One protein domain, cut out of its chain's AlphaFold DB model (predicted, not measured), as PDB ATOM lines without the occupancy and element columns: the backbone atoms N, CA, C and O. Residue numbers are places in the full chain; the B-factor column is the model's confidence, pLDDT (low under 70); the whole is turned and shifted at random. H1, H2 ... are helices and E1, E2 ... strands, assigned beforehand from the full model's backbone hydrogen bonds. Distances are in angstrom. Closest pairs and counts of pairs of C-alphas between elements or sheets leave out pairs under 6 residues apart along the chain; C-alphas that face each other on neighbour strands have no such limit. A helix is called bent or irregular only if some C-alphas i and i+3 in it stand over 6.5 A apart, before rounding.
ATOM      1  N   ILE A   2     134.265 173.391 248.854       97.19
ATOM      2  CA  ILE A   2     135.298 174.203 249.511       97.19
ATOM      3  C   ILE A   2     136.647 173.511 249.301       97.19
ATOM      4  O   ILE A   2     136.754 172.296 249.471       97.19
ATOM      5  N   LEU A   3     137.666 174.274 248.904       96.75
ATOM      6  CA  LEU A   3     139.012 173.767 248.649       96.75
ATOM      7  C   LEU A   3     139.971 174.251 249.738       96.75
ATOM      8  O   LEU A   3     140.177 175.450 249.893       96.75
ATOM      9  N   PHE A   4     140.611 173.309 250.425       96.81
ATOM     10  CA  PHE A   4     141.721 173.573 251.333       96.81
ATOM     11  C   PHE A   4     143.019 173.137 250.655       96.81
ATOM     12  O   PHE A   4     143.177 171.976 250.261       96.81
ATOM     13  N   THR A   5     143.960 174.061 250.488       95.44
ATOM     14  CA  THR A   5     145.265 173.795 249.866       95.44
ATOM     15  C   THR A   5     146.371 173.917 250.898       95.44
ATOM     16  O   THR A   5     146.433 174.910 251.618       95.44
ATOM     17  N   SER A   6     147.270 172.934 250.941       95.00
ATOM     18  CA  SER A   6     148.472 173.038 251.768       95.00
ATOM     19  C   SER A   6     149.353 174.195 251.282       95.00
ATOM     20  O   SER A   6     149.579 174.291 250.072       95.00
ATOM     21  N   PRO A   7     149.917 175.018 252.187       94.31
ATOM     22  CA  PRO A   7     150.911 176.025 251.813       94.31
ATOM     23  C   PRO A   7     152.242 175.387 251.373       94.31
ATOM     24  O   PRO A   7     153.069 176.027 250.727       94.31
ATOM     25  N   HIS A   8     152.462 174.108 251.699       95.50
ATOM     26  CA  HIS A   8     153.671 173.372 251.351       95.50
ATOM     27  C   HIS A   8     153.494 172.628 250.026       95.50
ATOM     28  O   HIS A   8     153.111 171.454 249.981       95.50
ATOM     29  N   HIS A   9     153.780 173.330 248.932       96.50
ATOM     30  CA  HIS A   9     153.801 172.794 247.575       96.50
ATOM     31  C   HIS A   9     155.024 173.308 246.811       96.50
ATOM     32  O   HIS A   9     155.512 174.410 247.068       96.50
ATOM     33  N   HIS A  10     155.525 172.544 245.839       98.00
ATOM     34  CA  HIS A  10     156.682 172.980 245.058       98.00
ATOM     35  C   HIS A  10     156.729 172.361 243.661       98.00
ATOM     36  O   HIS A  10     156.370 171.198 243.451       98.00
ATOM     37  N   TYR A  11     157.247 173.133 242.709       97.88
ATOM     38  CA  TYR A  11     157.660 172.634 241.404       97.88
ATOM     39  C   TYR A  11     158.820 171.638 241.546       97.88
ATOM     40  O   TYR A  11     159.848 171.945 242.149       97.88
ATOM     41  N   VAL A  12     158.680 170.453 240.962       98.06
ATOM     42  CA  VAL A  12     159.711 169.415 240.920       98.06
ATOM     43  C   VAL A  12     160.386 169.464 239.554       98.06
ATOM     44  O   VAL A  12     159.793 169.124 238.524       98.06
ATOM     45  N   THR A  13     161.653 169.875 239.543       97.88
ATOM     46  CA  THR A  13     162.464 169.884 238.324       97.88
ATOM     47  C   THR A  13     162.937 168.471 237.964       97.88
ATOM     48  O   THR A  13     163.373 167.730 238.847       97.88
ATOM     49  N   PRO A  14     162.979 168.095 236.673       97.31
ATOM     50  CA  PRO A  14     163.546 166.817 236.252       97.31
ATOM     51  C   PRO A  14     165.025 166.645 236.591       97.31
ATOM     52  O   PRO A  14     165.528 165.526 236.565       97.31
ATOM     53  N   LYS A  15     165.739 167.737 236.910       96.88
ATOM     54  CA  LYS A  15     167.131 167.678 237.380       96.88
ATOM     55  C   LYS A  15     167.283 166.882 238.680       96.88
ATOM     56  O   LYS A  15     168.376 166.395 238.934       96.88
ATOM     57  N   PHE A  16     166.214 166.734 239.461       97.69
ATOM     58  CA  PHE A  16     166.224 165.962 240.702       97.69
ATOM     59  C   PHE A  16     166.101 164.448 240.484       97.69
ATOM     60  O   PHE A  16     166.361 163.686 241.405       97.69
ATOM     61  N   TYR A  17     165.736 163.986 239.287       97.25
ATOM     62  CA  TYR A  17     165.595 162.557 238.998       97.25
ATOM     63  C   TYR A  17     166.958 161.939 238.669       97.25
ATOM     64  O   TYR A  17     167.369 161.885 237.508       97.25
ATOM     65  N   THR A  18     167.693 161.535 239.701       96.81
ATOM     66  CA  THR A  18     169.079 161.056 239.600       96.81
ATOM     67  C   THR A  18     169.206 159.630 239.066       96.81
ATOM     68  O   THR A  18     170.280 159.266 238.597       96.81
ATOM     69  N   GLU A  19     168.132 158.840 239.076       96.44
ATOM     70  CA  GLU A  19     168.129 157.465 238.578       96.44
ATOM     71  C   GLU A  19     167.620 157.404 237.131       96.44
ATOM     72  O   GLU A  19     168.279 156.855 236.249       96.44
ATOM     73  N   THR A  20     166.461 158.003 236.842       95.69
ATOM     74  CA  THR A  20     165.807 157.824 235.532       95.69
ATOM     75  C   THR A  20     166.354 158.761 234.452       95.69
ATOM     76  O   THR A  20     166.476 158.354 233.287       95.69
ATOM     77  N   LYS A  21     166.685 160.017 234.800       95.25
ATOM     78  CA  LYS A  21     167.117 161.026 233.814       95.25
ATOM     79  C   LYS A  21     168.445 160.663 233.138       95.25
ATOM     80  O   LYS A  21     168.473 160.769 231.913       95.25
ATOM     81  N   PRO A  22     169.513 160.242 233.848       95.44
ATOM     82  CA  PRO A  22     170.781 159.900 233.199       95.44
ATOM     83  C   PRO A  22     170.679 158.673 232.288       95.44
ATOM     84  O   PRO A  22     171.391 158.598 231.295       95.44
ATOM     85  N   VAL A  23     169.783 157.734 232.610       94.62
ATOM     86  CA  VAL A  23     169.640 156.468 231.876       94.62
ATOM     87  C   VAL A  23     168.799 156.629 230.612       94.62
ATOM     88  O   VAL A  23     169.157 156.110 229.561       94.62
ATOM     89  N   THR A  24     167.657 157.317 230.702       93.94
ATOM     90  CA  THR A  24     166.677 157.341 229.597       93.94
ATOM     91  C   THR A  24     166.396 158.729 229.041       93.94
ATOM     92  O   THR A  24     165.871 158.842 227.936       93.94
ATOM     93  N   GLY A  25     166.630 159.786 229.823       92.88
ATOM     94  CA  GLY A  25     166.180 161.145 229.511       92.88
ATOM     95  C   GLY A  25     164.654 161.337 229.468       92.88
ATOM     96  O   GLY A  25     164.198 162.471 229.345       92.88
ATOM     97  N   LYS A  26     163.847 160.273 229.606       94.19
ATOM     98  CA  LYS A  26     162.379 160.303 229.493       94.19
ATOM     99  C   LYS A  26     161.735 160.762 230.799       94.19
ATOM    100  O   LYS A  26     161.091 159.996 231.510       94.19
ATOM    101  N   VAL A  27     161.939 162.033 231.122       95.31
ATOM    102  CA  VAL A  27     161.443 162.669 232.342       95.31
ATOM    103  C   VAL A  27     160.764 163.998 232.032       95.31
ATOM    104  O   VAL A  27     161.147 164.699 231.102       95.31
ATOM    105  N   ALA A  28     159.768 164.362 232.839       95.81
ATOM    106  CA  ALA A  28     159.014 165.602 232.695       95.81
ATOM    107  C   ALA A  28     158.890 166.319 234.047       95.81
ATOM    108  O   ALA A  28     158.885 165.654 235.093       95.81
ATOM    109  N   PRO A  29     158.823 167.662 234.050       96.94
ATOM    110  CA  PRO A  29     158.612 168.416 235.274       96.94
ATOM    111  C   PRO A  29     157.230 168.139 235.862       96.94
ATOM    112  O   PRO A  29     156.303 167.737 235.157       96.94
ATOM    113  N   THR A  30     157.074 168.358 237.165       96.88
ATOM    114  CA  THR A  30     155.765 168.228 237.810       96.88
ATOM    115  C   THR A  30     155.641 169.114 239.046       96.88
ATOM    116  O   THR A  30     156.528 169.913 239.320       96.88
ATOM    117  N   TRP A  31     154.534 168.997 239.775       97.56
ATOM    118  CA  TRP A  31     154.305 169.682 241.042       97.56
ATOM    119  C   TRP A  31     154.014 168.674 242.141       97.56
ATOM    120  O   TRP A  31     153.231 167.741 241.936       97.56
ATOM    121  N   ASN A  32     154.613 168.915 243.302       97.56
ATOM    122  CA  ASN A  32     154.228 168.283 244.550       97.56
ATOM    123  C   ASN A  32     153.285 169.210 245.313       97.56
ATOM    124  O   ASN A  32     153.578 170.395 245.466       97.56
ATOM    125  N   TYR A  33     152.145 168.678 245.745       96.94
ATOM    126  CA  TYR A  33     151.087 169.417 246.427       96.94
ATOM    127  C   TYR A  33     150.168 168.471 247.206       96.94
ATOM    128  O   TYR A  33     150.094 167.263 246.938       96.94
ATOM    129  N   SER A  34     149.426 169.036 248.151       96.38
ATOM    130  CA  SER A  34     148.319 168.362 248.821       96.38
ATOM    131  C   SER A  34     147.119 169.290 248.957       96.38
ATOM    132  O   SER A  34     147.255 170.502 249.138       96.38
ATOM    133  N   THR A  35     145.928 168.716 248.838       96.94
ATOM    134  CA  THR A  35     144.667 169.446 248.944       96.94
ATOM    135  C   THR A  35     143.553 168.547 249.468       96.94
ATOM    136  O   THR A  35     143.577 167.330 249.258       96.94
ATOM    137  N   VAL A  36     142.587 169.168 250.140       97.56
ATOM    138  CA  VAL A  36     141.327 168.568 250.569       97.56
ATOM    139  C   VAL A  36     140.181 169.327 249.904       97.56
ATOM    140  O   VAL A  36     140.138 170.555 249.926       97.56
ATOM    141  N   GLN A  37     139.261 168.586 249.304       98.00
ATOM    142  CA  GLN A  37     138.033 169.080 248.698       98.00
ATOM    143  C   GLN A  37     136.862 168.632 249.566       98.00
ATOM    144  O   GLN A  37     136.649 167.436 249.760       98.00
ATOM    145  N   VAL A  38     136.110 169.596 250.085       98.00
ATOM    146  CA  VAL A  38     134.902 169.355 250.875       98.00
ATOM    147  C   VAL A  38     133.691 169.673 250.008       98.00
ATOM    148  O   VAL A  38     133.548 170.778 249.475       98.00
ATOM    149  N   TYR A  39     132.824 168.689 249.834       98.25
ATOM    150  CA  TYR A  39     131.553 168.801 249.135       98.25
ATOM    151  C   TYR A  39     130.434 168.769 250.163       98.25
ATOM    152  O   TYR A  39     130.511 168.029 251.143       98.25
ATOM    153  N   GLY A  40     129.428 169.598 249.943       97.62
ATOM    154  CA  GLY A  40     128.386 169.837 250.915       97.62
ATOM    155  C   GLY A  40     127.357 170.828 250.408       97.62
ATOM    156  O   GLY A  40     127.597 171.532 249.413       97.62
ATOM    157  N   THR A  41     126.258 170.912 251.145       98.19
ATOM    158  CA  THR A  41     125.201 171.900 250.938       98.19
ATOM    159  C   THR A  41     125.455 173.106 251.835       98.19
ATOM    160  O   THR A  41     125.690 172.960 253.030       98.19
ATOM    161  N   ALA A  42     125.448 174.305 251.248       97.50
ATOM    162  CA  ALA A  42     125.679 175.543 251.981       97.50
ATOM    163  C   ALA A  42     124.355 176.201 252.387       97.50
ATOM    164  O   ALA A  42     123.495 176.438 251.538       97.50
ATOM    165  N   THR A  43     124.246 176.572 253.659       98.12
ATOM    166  CA  THR A  43     123.218 177.475 254.181       98.12
ATOM    167  C   THR A  43     123.832 178.855 254.367       98.12
ATOM    168  O   THR A  43     124.897 178.997 254.972       98.12
ATOM    169  N   VAL A  44     123.161 179.873 253.831       98.00
ATOM    170  CA  VAL A  44     123.619 181.264 253.871       98.00
ATOM    171  C   VAL A  44     122.778 182.038 254.881       98.00
ATOM    172  O   VAL A  44     121.562 182.111 254.734       98.00
ATOM    173  N   TYR A  45     123.439 182.640 255.866       98.00
ATOM    174  CA  TYR A  45     122.851 183.527 256.868       98.00
ATOM    175  C   TYR A  45     123.209 184.969 256.503       98.00
ATOM    176  O   TYR A  45     124.346 185.396 256.704       98.00
ATOM    177  N   PHE A  46     122.280 185.699 255.894       96.00
ATOM    178  CA  PHE A  46     122.569 187.012 255.301       96.00
ATOM    179  C   PHE A  46     121.606 188.120 255.725       96.00
ATOM    180  O   PHE A  46     121.950 189.287 255.560       96.00
ATOM    181  N   ASP A  47     120.417 187.786 256.233       95.50
ATOM    182  CA  ASP A  47     119.467 188.788 256.708       95.50
ATOM    183  C   ASP A  47     119.840 189.207 258.141       95.50
ATOM    184  O   ASP A  47     119.711 188.393 259.060       95.50
ATOM    185  N   SER A 102     127.224 178.299 256.642       97.44
ATOM    186  CA  SER A 102     127.350 176.948 257.186       97.44
ATOM    187  C   SER A 102     127.367 175.959 256.032       97.44
ATOM    188  O   SER A 102     126.645 176.147 255.053       97.44
ATOM    189  N   VAL A 103     128.192 174.920 256.120       97.81
ATOM    190  CA  VAL A 103     128.231 173.856 255.114       97.81
ATOM    191  C   VAL A 103     128.031 172.519 255.796       97.81
ATOM    192  O   VAL A 103     128.886 172.070 256.557       97.81
ATOM    193  N   GLU A 104     126.915 171.871 255.479       98.19
ATOM    194  CA  GLU A 104     126.687 170.476 255.829       98.19
ATOM    195  C   GLU A 104     127.505 169.601 254.878       98.19
ATOM    196  O   GLU A 104     127.378 169.704 253.656       98.19
ATOM    197  N   ILE A 105     128.419 168.806 255.433       98.12
ATOM    198  CA  ILE A 105     129.404 168.055 254.653       98.12
ATOM    199  C   ILE A 105     128.799 166.736 254.174       98.12
ATOM    200  O   ILE A 105     128.509 165.856 254.977       98.12
ATOM    201  N   ASP A 106     128.747 166.558 252.855       97.81
ATOM    202  CA  ASP A 106     128.323 165.306 252.220       97.81
ATOM    203  C   ASP A 106     129.509 164.364 251.985       97.81
ATOM    204  O   ASP A 106     129.405 163.140 252.089       97.81
ATOM    205  N   ARG A 107     130.654 164.931 251.581       97.88
ATOM    206  CA  ARG A 107     131.811 164.156 251.122       97.88
ATOM    207  C   ARG A 107     133.104 164.942 251.249       97.88
ATOM    208  O   ARG A 107     133.167 166.120 250.905       97.88
ATOM    209  N   ILE A 108     134.169 164.252 251.643       98.06
ATOM    210  CA  ILE A 108     135.525 164.801 251.694       98.06
ATOM    211  C   ILE A 108     136.434 163.970 250.794       98.06
ATOM    212  O   ILE A 108     136.488 162.747 250.912       98.06
ATOM    213  N   GLU A 109     137.171 164.637 249.912       97.88
ATOM    214  CA  GLU A 109     138.178 164.017 249.053       97.88
ATOM    215  C   GLU A 109     139.551 164.637 249.298       97.88
ATOM    216  O   GLU A 109     139.698 165.851 249.410       97.88
ATOM    217  N   GLY A 110     140.585 163.798 249.359       95.94
ATOM    218  CA  GLY A 110     141.967 164.234 249.525       95.94
ATOM    219  C   GLY A 110     142.817 163.866 248.317       95.94
ATOM    220  O   GLY A 110     142.798 162.722 247.856       95.94
ATOM    221  N   LYS A 111     143.637 164.806 247.838       94.00
ATOM    222  CA  LYS A 111     144.677 164.527 246.843       94.00
ATOM    223  C   LYS A 111     146.038 164.888 247.406       94.00
ATOM    224  O   LYS A 111     146.265 166.017 247.827       94.00
ATOM    225  N   VAL A 112     146.962 163.932 247.357       95.25
ATOM    226  CA  VAL A 112     148.367 164.151 247.709       95.25
ATOM    227  C   VAL A 112     149.257 163.631 246.590       95.25
ATOM    228  O   VAL A 112     149.205 162.448 246.241       95.25
ATOM    229  N   LYS A 113     150.083 164.517 246.037       95.19
ATOM    230  CA  LYS A 113     151.129 164.199 245.066       95.19
ATOM    231  C   LYS A 113     152.457 164.677 245.636       95.19
ATOM    232  O   LYS A 113     152.674 165.872 245.763       95.19
ATOM    233  N   MET A 114     153.301 163.734 246.025       96.62
ATOM    234  CA  MET A 114     154.586 163.943 246.691       96.62
ATOM    235  C   MET A 114     155.634 162.992 246.101       96.62
ATOM    236  O   MET A 114     156.327 162.285 246.826       96.62
ATOM    237  N   SER A 115     155.703 162.929 244.767       94.88
ATOM    238  CA  SER A 115     156.605 162.053 244.000       94.88
ATOM    239  C   SER A 115     156.572 160.563 244.391       94.88
ATOM    240  O   SER A 115     157.540 159.842 244.145       94.88
ATOM    241  N   GLN A 116     155.490 160.078 245.011       92.19
ATOM    242  CA  GLN A 116     155.423 158.712 245.539       92.19
ATOM    243  C   GLN A 116     155.470 157.635 244.447       92.19
ATOM    244  O   GLN A 116     155.819 156.496 244.738       92.19
ATOM    245  N   GLU A 117     155.152 157.995 243.199       90.75
ATOM    246  CA  GLU A 117     155.210 157.120 242.026       90.75
ATOM    247  C   GLU A 117     156.630 156.916 241.481       90.75
ATOM    248  O   GLU A 117     156.845 156.102 240.583       90.75
ATOM    249  N   ARG A 118     157.601 157.704 241.961       92.94
ATOM    250  CA  ARG A 118     158.976 157.674 241.466       92.94
ATOM    251  C   ARG A 118     159.764 156.530 242.084       92.94
ATOM    252  O   ARG A 118     159.501 156.087 243.201       92.94
ATOM    253  N   LYS A 119     160.786 156.094 241.352       93.88
ATOM    254  CA  LYS A 119     161.742 155.099 241.834       93.88
ATOM    255  C   LYS A 119     162.488 155.604 243.075       93.88
ATOM    256  O   LYS A 119     162.637 156.820 243.229       93.88
ATOM    257  N   PRO A 120     162.992 154.708 243.942       94.94
ATOM    258  CA  PRO A 120     163.713 155.102 245.149       94.94
ATOM    259  C   PRO A 120     164.841 156.116 244.909       94.94
ATOM    260  O   PRO A 120     164.889 157.109 245.631       94.94
ATOM    261  N   GLY A 121     165.673 155.940 243.871       95.06
ATOM    262  CA  GLY A 121     166.772 156.867 243.583       95.06
ATOM    263  C   GLY A 121     166.291 158.259 243.166       95.06
ATOM    264  O   GLY A 121     166.806 159.264 243.649       95.06
ATOM    265  N   ASP A 122     165.237 158.332 242.350       96.81
ATOM    266  CA  ASP A 122     164.632 159.610 241.957       96.81
ATOM    267  C   ASP A 122     163.941 160.315 243.133       96.81
ATOM    268  O   ASP A 122     164.005 161.539 243.228       96.81
ATOM    269  N   ARG A 123     163.289 159.573 244.040       96.25
ATOM    270  CA  ARG A 123     162.691 160.156 245.256       96.25
ATOM    271  C   ARG A 123     163.761 160.745 246.166       96.25
ATOM    272  O   ARG A 123     163.603 161.870 246.627       96.25
ATOM    273  N   GLU A 124     164.859 160.024 246.364       97.31
ATOM    274  CA  GLU A 124     166.005 160.506 247.137       97.31
ATOM    275  C   GLU A 124     166.622 161.765 246.510       97.31
ATOM    276  O   GLU A 124     166.940 162.728 247.207       97.31
ATOM    277  N   GLY A 125     166.730 161.801 245.179       97.88
ATOM    278  CA  GLY A 125     167.170 162.991 244.455       97.88
ATOM    279  C   GLY A 125     166.224 164.189 244.619       97.88
ATOM    280  O   GLY A 125     166.692 165.316 244.782       97.88
ATOM    281  N   VAL A 126     164.905 163.962 244.656       97.94
ATOM    282  CA  VAL A 126     163.902 165.001 244.962       97.94
ATOM    283  C   VAL A 126     164.048 165.525 246.391       97.94
ATOM    284  O   VAL A 126     164.035 166.739 246.581       97.94
ATOM    285  N   ILE A 127     164.220 164.639 247.375       98.00
ATOM    286  CA  ILE A 127     164.416 165.009 248.785       98.00
ATOM    287  C   ILE A 127     165.660 165.896 248.931       98.00
ATOM    288  O   ILE A 127     165.547 167.032 249.388       98.00
ATOM    289  N   LYS A 128     166.818 165.425 248.448       98.06
ATOM    290  CA  LYS A 128     168.082 166.180 248.498       98.06
ATOM    291  C   LYS A 128     168.008 167.497 247.735       98.06
ATOM    292  O   LYS A 128     168.529 168.510 248.191       98.06
ATOM    293  N   GLY A 129     167.354 167.483 246.573       97.94
ATOM    294  CA  GLY A 129     167.153 168.670 245.752       97.94
ATOM    295  C   GLY A 129     166.382 169.762 246.489       97.94
ATOM    296  O   GLY A 129     166.770 170.923 246.415       97.94
ATOM    297  N   PHE A 130     165.331 169.395 247.229       98.12
ATOM    298  CA  PHE A 130     164.572 170.340 248.043       98.12
ATOM    299  C   PHE A 130     165.314 170.786 249.306       98.12
ATOM    300  O   PHE A 130     165.320 171.978 249.600       98.12
ATOM    301  N   GLU A 131     165.991 169.882 250.018       97.50
ATOM    302  CA  GLU A 131     166.798 170.244 251.194       97.50
ATOM    303  C   GLU A 131     167.899 171.259 250.840       97.50
ATOM    304  O   GLU A 131     168.125 172.213 251.585       97.50
ATOM    305  N   ALA A 132     168.511 171.124 249.659       97.69
ATOM    306  CA  ALA A 132     169.534 172.043 249.162       97.69
ATOM    307  C   ALA A 132     169.017 173.456 248.826       97.69
ATOM    308  O   ALA A 132     169.819 174.384 248.750       97.69
ATOM    309  N   LEU A 133     167.703 173.652 248.631       96.56
ATOM    310  CA  LEU A 133     167.137 174.992 248.413       96.56
ATOM    311  C   LEU A 133     167.140 175.844 249.689       96.56
ATOM    312  O   LEU A 133     167.036 177.064 249.600       96.56
ATOM    313  N   GLY A 134     167.224 175.221 250.870       94.25
ATOM    314  CA  GLY A 134     167.352 175.915 252.154       94.25
ATOM    315  C   GLY A 134     166.105 176.662 252.646       94.25
ATOM    316  O   GLY A 134     166.122 177.156 253.774       94.25
ATOM    317  N   THR A 135     165.020 176.719 251.869       96.75
ATOM    318  CA  THR A 135     163.760 177.372 252.266       96.75
ATOM    319  C   THR A 135     162.888 176.451 253.117       96.75
ATOM    320  O   THR A 135     162.913 175.230 252.956       96.75
ATOM    321  N   ASP A 136     162.075 177.021 254.006       96.25
ATOM    322  CA  ASP A 136     161.245 176.222 254.918       96.25
ATOM    323  C   ASP A 136     160.165 175.427 254.177       96.25
ATOM    324  O   ASP A 136     159.967 174.245 254.454       96.25
ATOM    325  N   THR A 137     159.563 176.010 253.134       96.50
ATOM    326  CA  THR A 137     158.651 175.285 252.237       96.50
ATOM    327  C   THR A 137     159.331 174.086 251.577       96.50
ATOM    328  O   THR A 137     158.732 173.015 251.506       96.50
ATOM    329  N   ALA A 138     160.573 174.228 251.100       96.94
ATOM    330  CA  ALA A 138     161.277 173.124 250.455       96.94
ATOM    331  C   ALA A 138     161.635 172.015 251.457       96.94
ATOM    332  O   ALA A 138     161.408 170.841 251.160       96.94
ATOM    333  N   LYS A 139     162.105 172.369 252.663       97.06
ATOM    334  CA  LYS A 139     162.358 171.400 253.748       97.06
ATOM    335  C   LYS A 139     161.098 170.609 254.096       97.06
ATOM    336  O   LYS A 139     161.149 169.386 254.222       97.06
ATOM    337  N   GLU A 140     159.960 171.290 254.197       97.38
ATOM    338  CA  GLU A 140     158.697 170.647 254.542       97.38
ATOM    339  C   GLU A 140     158.180 169.743 253.413       97.38
ATOM    340  O   GLU A 140     157.784 168.601 253.655       97.38
ATOM    341  N   VAL A 141     158.290 170.174 252.152       97.00
ATOM    342  CA  VAL A 141     157.986 169.305 251.002       97.00
ATOM    343  C   VAL A 141     158.919 168.085 250.967       97.00
ATOM    344  O   VAL A 141     158.444 166.977 250.722       97.00
ATOM    345  N   ALA A 142     160.216 168.234 251.267       97.38
ATOM    346  CA  ALA A 142     161.152 167.107 251.355       97.38
ATOM    347  C   ALA A 142     160.737 166.098 252.443       97.38
ATOM    348  O   ALA A 142     160.707 164.888 252.192       97.38
ATOM    349  N   ARG A 143     160.336 166.592 253.625       96.69
ATOM    350  CA  ARG A 143     159.792 165.774 254.723       96.69
ATOM    351  C   ARG A 143     158.554 164.987 254.281       96.69
ATOM    352  O   ARG A 143     158.465 163.789 254.556       96.69
ATOM    353  N   LEU A 144     157.627 165.628 253.568       96.19
ATOM    354  CA  LEU A 144     156.398 164.998 253.069       96.19
ATOM    355  C   LEU A 144     156.667 163.947 251.980       96.19
ATOM    356  O   LEU A 144     156.037 162.885 251.995       96.19
ATOM    357  N   VAL A 145     157.615 164.200 251.067       96.19
ATOM    358  CA  VAL A 145     158.063 163.213 250.063       96.19
ATOM    359  C   VAL A 145     158.630 161.971 250.750       96.19
ATOM    360  O   VAL A 145     158.239 160.857 250.398       96.19
ATOM    361  N   ARG A 146     159.477 162.152 251.774       95.12
ATOM    362  CA  ARG A 146     160.037 161.052 252.576       95.12
ATOM    363  C   ARG A 146     158.928 160.210 253.218       95.12
ATOM    364  O   ARG A 146     158.805 159.027 252.924       95.12
ATOM    365  N   GLN A 147     158.035 160.847 253.978       92.62
ATOM    366  CA  GLN A 147     156.938 160.158 254.674       92.62
ATOM    367  C   GLN A 147     155.992 159.394 253.746       92.62
ATOM    368  O   GLN A 147     155.446 158.358 254.127       92.62
ATOM    369  N   LYS A 148     155.731 159.917 252.543       87.50
ATOM    370  CA  LYS A 148     154.864 159.236 251.574       87.50
ATOM    371  C   LYS A 148     155.577 158.099 250.858       87.50
ATOM    372  O   LYS A 148     154.912 157.124 250.517       87.50
ATOM    373  N   GLY A 149     156.890 158.201 250.662       77.31
ATOM    374  CA  GLY A 149     157.690 157.147 250.054       77.31
ATOM    375  C   GLY A 149     157.713 155.848 250.865       77.31
ATOM    376  O   GLY A 149     157.680 154.775 250.258       77.31
ATOM    377  N   ASP A 150     157.686 155.960 252.194       72.00
ATOM    378  CA  ASP A 150     157.739 154.827 253.131       72.00
ATOM    379  C   ASP A 150     156.405 154.065 253.230       72.00
ATOM    380  O   ASP A 150     156.378 152.871 253.517       72.00
ATOM    381  N   ARG A 151     155.277 154.728 252.941       60.94
ATOM    382  CA  ARG A 151     153.928 154.135 253.048       60.94
ATOM    383  C   ARG A 151     153.506 153.268 251.858       60.94
ATOM    384  O   ARG A 151     152.457 152.646 251.929       60.94
ATOM    385  N   VAL A 152     154.266 153.246 250.762       52.88
ATOM    386  CA  VAL A 152     153.945 152.445 249.556       52.88
ATOM    387  C   VAL A 152     154.527 151.019 249.645       52.88
ATOM    388  O   VAL A 152     154.310 150.209 248.754       52.88
ATOM    389  N   GLY A 153     155.257 150.695 250.721       43.25
ATOM    390  CA  GLY A 153     155.887 149.386 250.945       43.25
ATOM    391  C   GLY A 153     155.194 148.473 251.965       43.25
ATOM    392  O   GLY A 153     155.859 147.568 252.463       43.25
ATOM    393  N   GLY A 154     153.924 148.718 252.307       31.48
ATOM    394  CA  GLY A 154     153.130 147.913 253.248       31.48
ATOM    395  C   GLY A 154     151.839 147.396 252.635       31.48
ATOM    396  O   GLY A 154     151.310 148.090 251.738       31.48
TER     397      GLY A 154
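What this domain is: This is residues 2 to 47 and 102 to 154 of the 154 residues of an uncharacterized protein of Aspergillus nomiae NRRL 13137 (UniProt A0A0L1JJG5). Picture a long antiparallel ribbon of two bent strands, E3 and E4, with the short strands E1 and E2 added along one side of E3, and a helical hairpin, H2 and H3, gathered at one end of the ribbon, where H3 crosses over it. The small helix H1 sits beyond that same end, and the rest of the ribbon reaches away as a long arm with no helix on it. The printed part has 99 residues with three named helices and four named strands: along the chain E1 and E2 come first, then H1, then E3 and E4, then H2 and H3; the sheet is branched, with the antiparallel neighbour pairs E1 and E3, E2 and E3, and E3 and E4, and the class is mixed, helices and strands. The whole is loose, with a radius of gyration of the C-alphas of 17.4 A, and a rod in outline, spanning 63 by 30 by 24 A.

How they stand to each other: Begin with E1, residues 2 to 5, and look across to E3, residues 30 to 45: they are antiparallel neighbours, with N 2 and O 38 2.8 A apart. Next, E2, residues 10 to 12, is antiparallel to E3 too, with N 12 and O 30 at 2.8 A. H1, residues 20 to 24, is not on the sheet. E4, residues 102 to 113, runs antiparallel to E3 on the other side from E1 and E2, with N 37 and O 109 at 2.8 A. This twisted sheet has staggered pairing: E3 pairs with E2 over residues 30 to 32, with E1 over 35 to 38 and with E4 over 33 to 43. E3 bends by 68 degrees at residue 41, and E4 by 77 degrees at residue 106. H2, residues 120 to 131, is only just on the sheet, with 5 pairs of C-alphas within 10 A, and only grazes it with residues 126 to 130. H1 is close to H2 but not clearly touching; their closest C-alphas, of Thr 20 and Asp 122, are 6.8 A apart. H3, residues 136 to 153, forms a helical hairpin with H2: they touch, closest at the C-alphas of Ile 127 and Ala 142, 4.7 A, and run opposite ways at a shallow tilt of 18 degrees. H3 is on the sheet at a height of 9.8 A, over E3 and E4, and runs across the strands, at 87 degrees to E3 on the local plane. In H1 and H2 every O i to N i+4 pair is within hydrogen-bond range; in H3, 11 of 14 are.

Where its parts are: Find C-alpha 2 at (135.298, 174.203, 249.511), where E1 begins. E3 runs 41.0 A from C-alpha 30 to C-alpha 45 at (122.851, 183.527, 256.868), and E4 runs 29.6 A. H2 measures 16.6 A and H3 27.7 A, ending at C-alpha 153, (155.887, 149.386, 250.945).

The domain as a whole: The two C-alphas farthest apart, of Val 23 and Asp 47, are 64.6 A apart. Residues 48 to 101 are not printed, and C-alphas 47 and 102 stand 14.2 A apart across the cut. Of the links that are printed whole, none is long. The mean pLDDT of the printed part is 94.0, with residues 151 to 154 under 70.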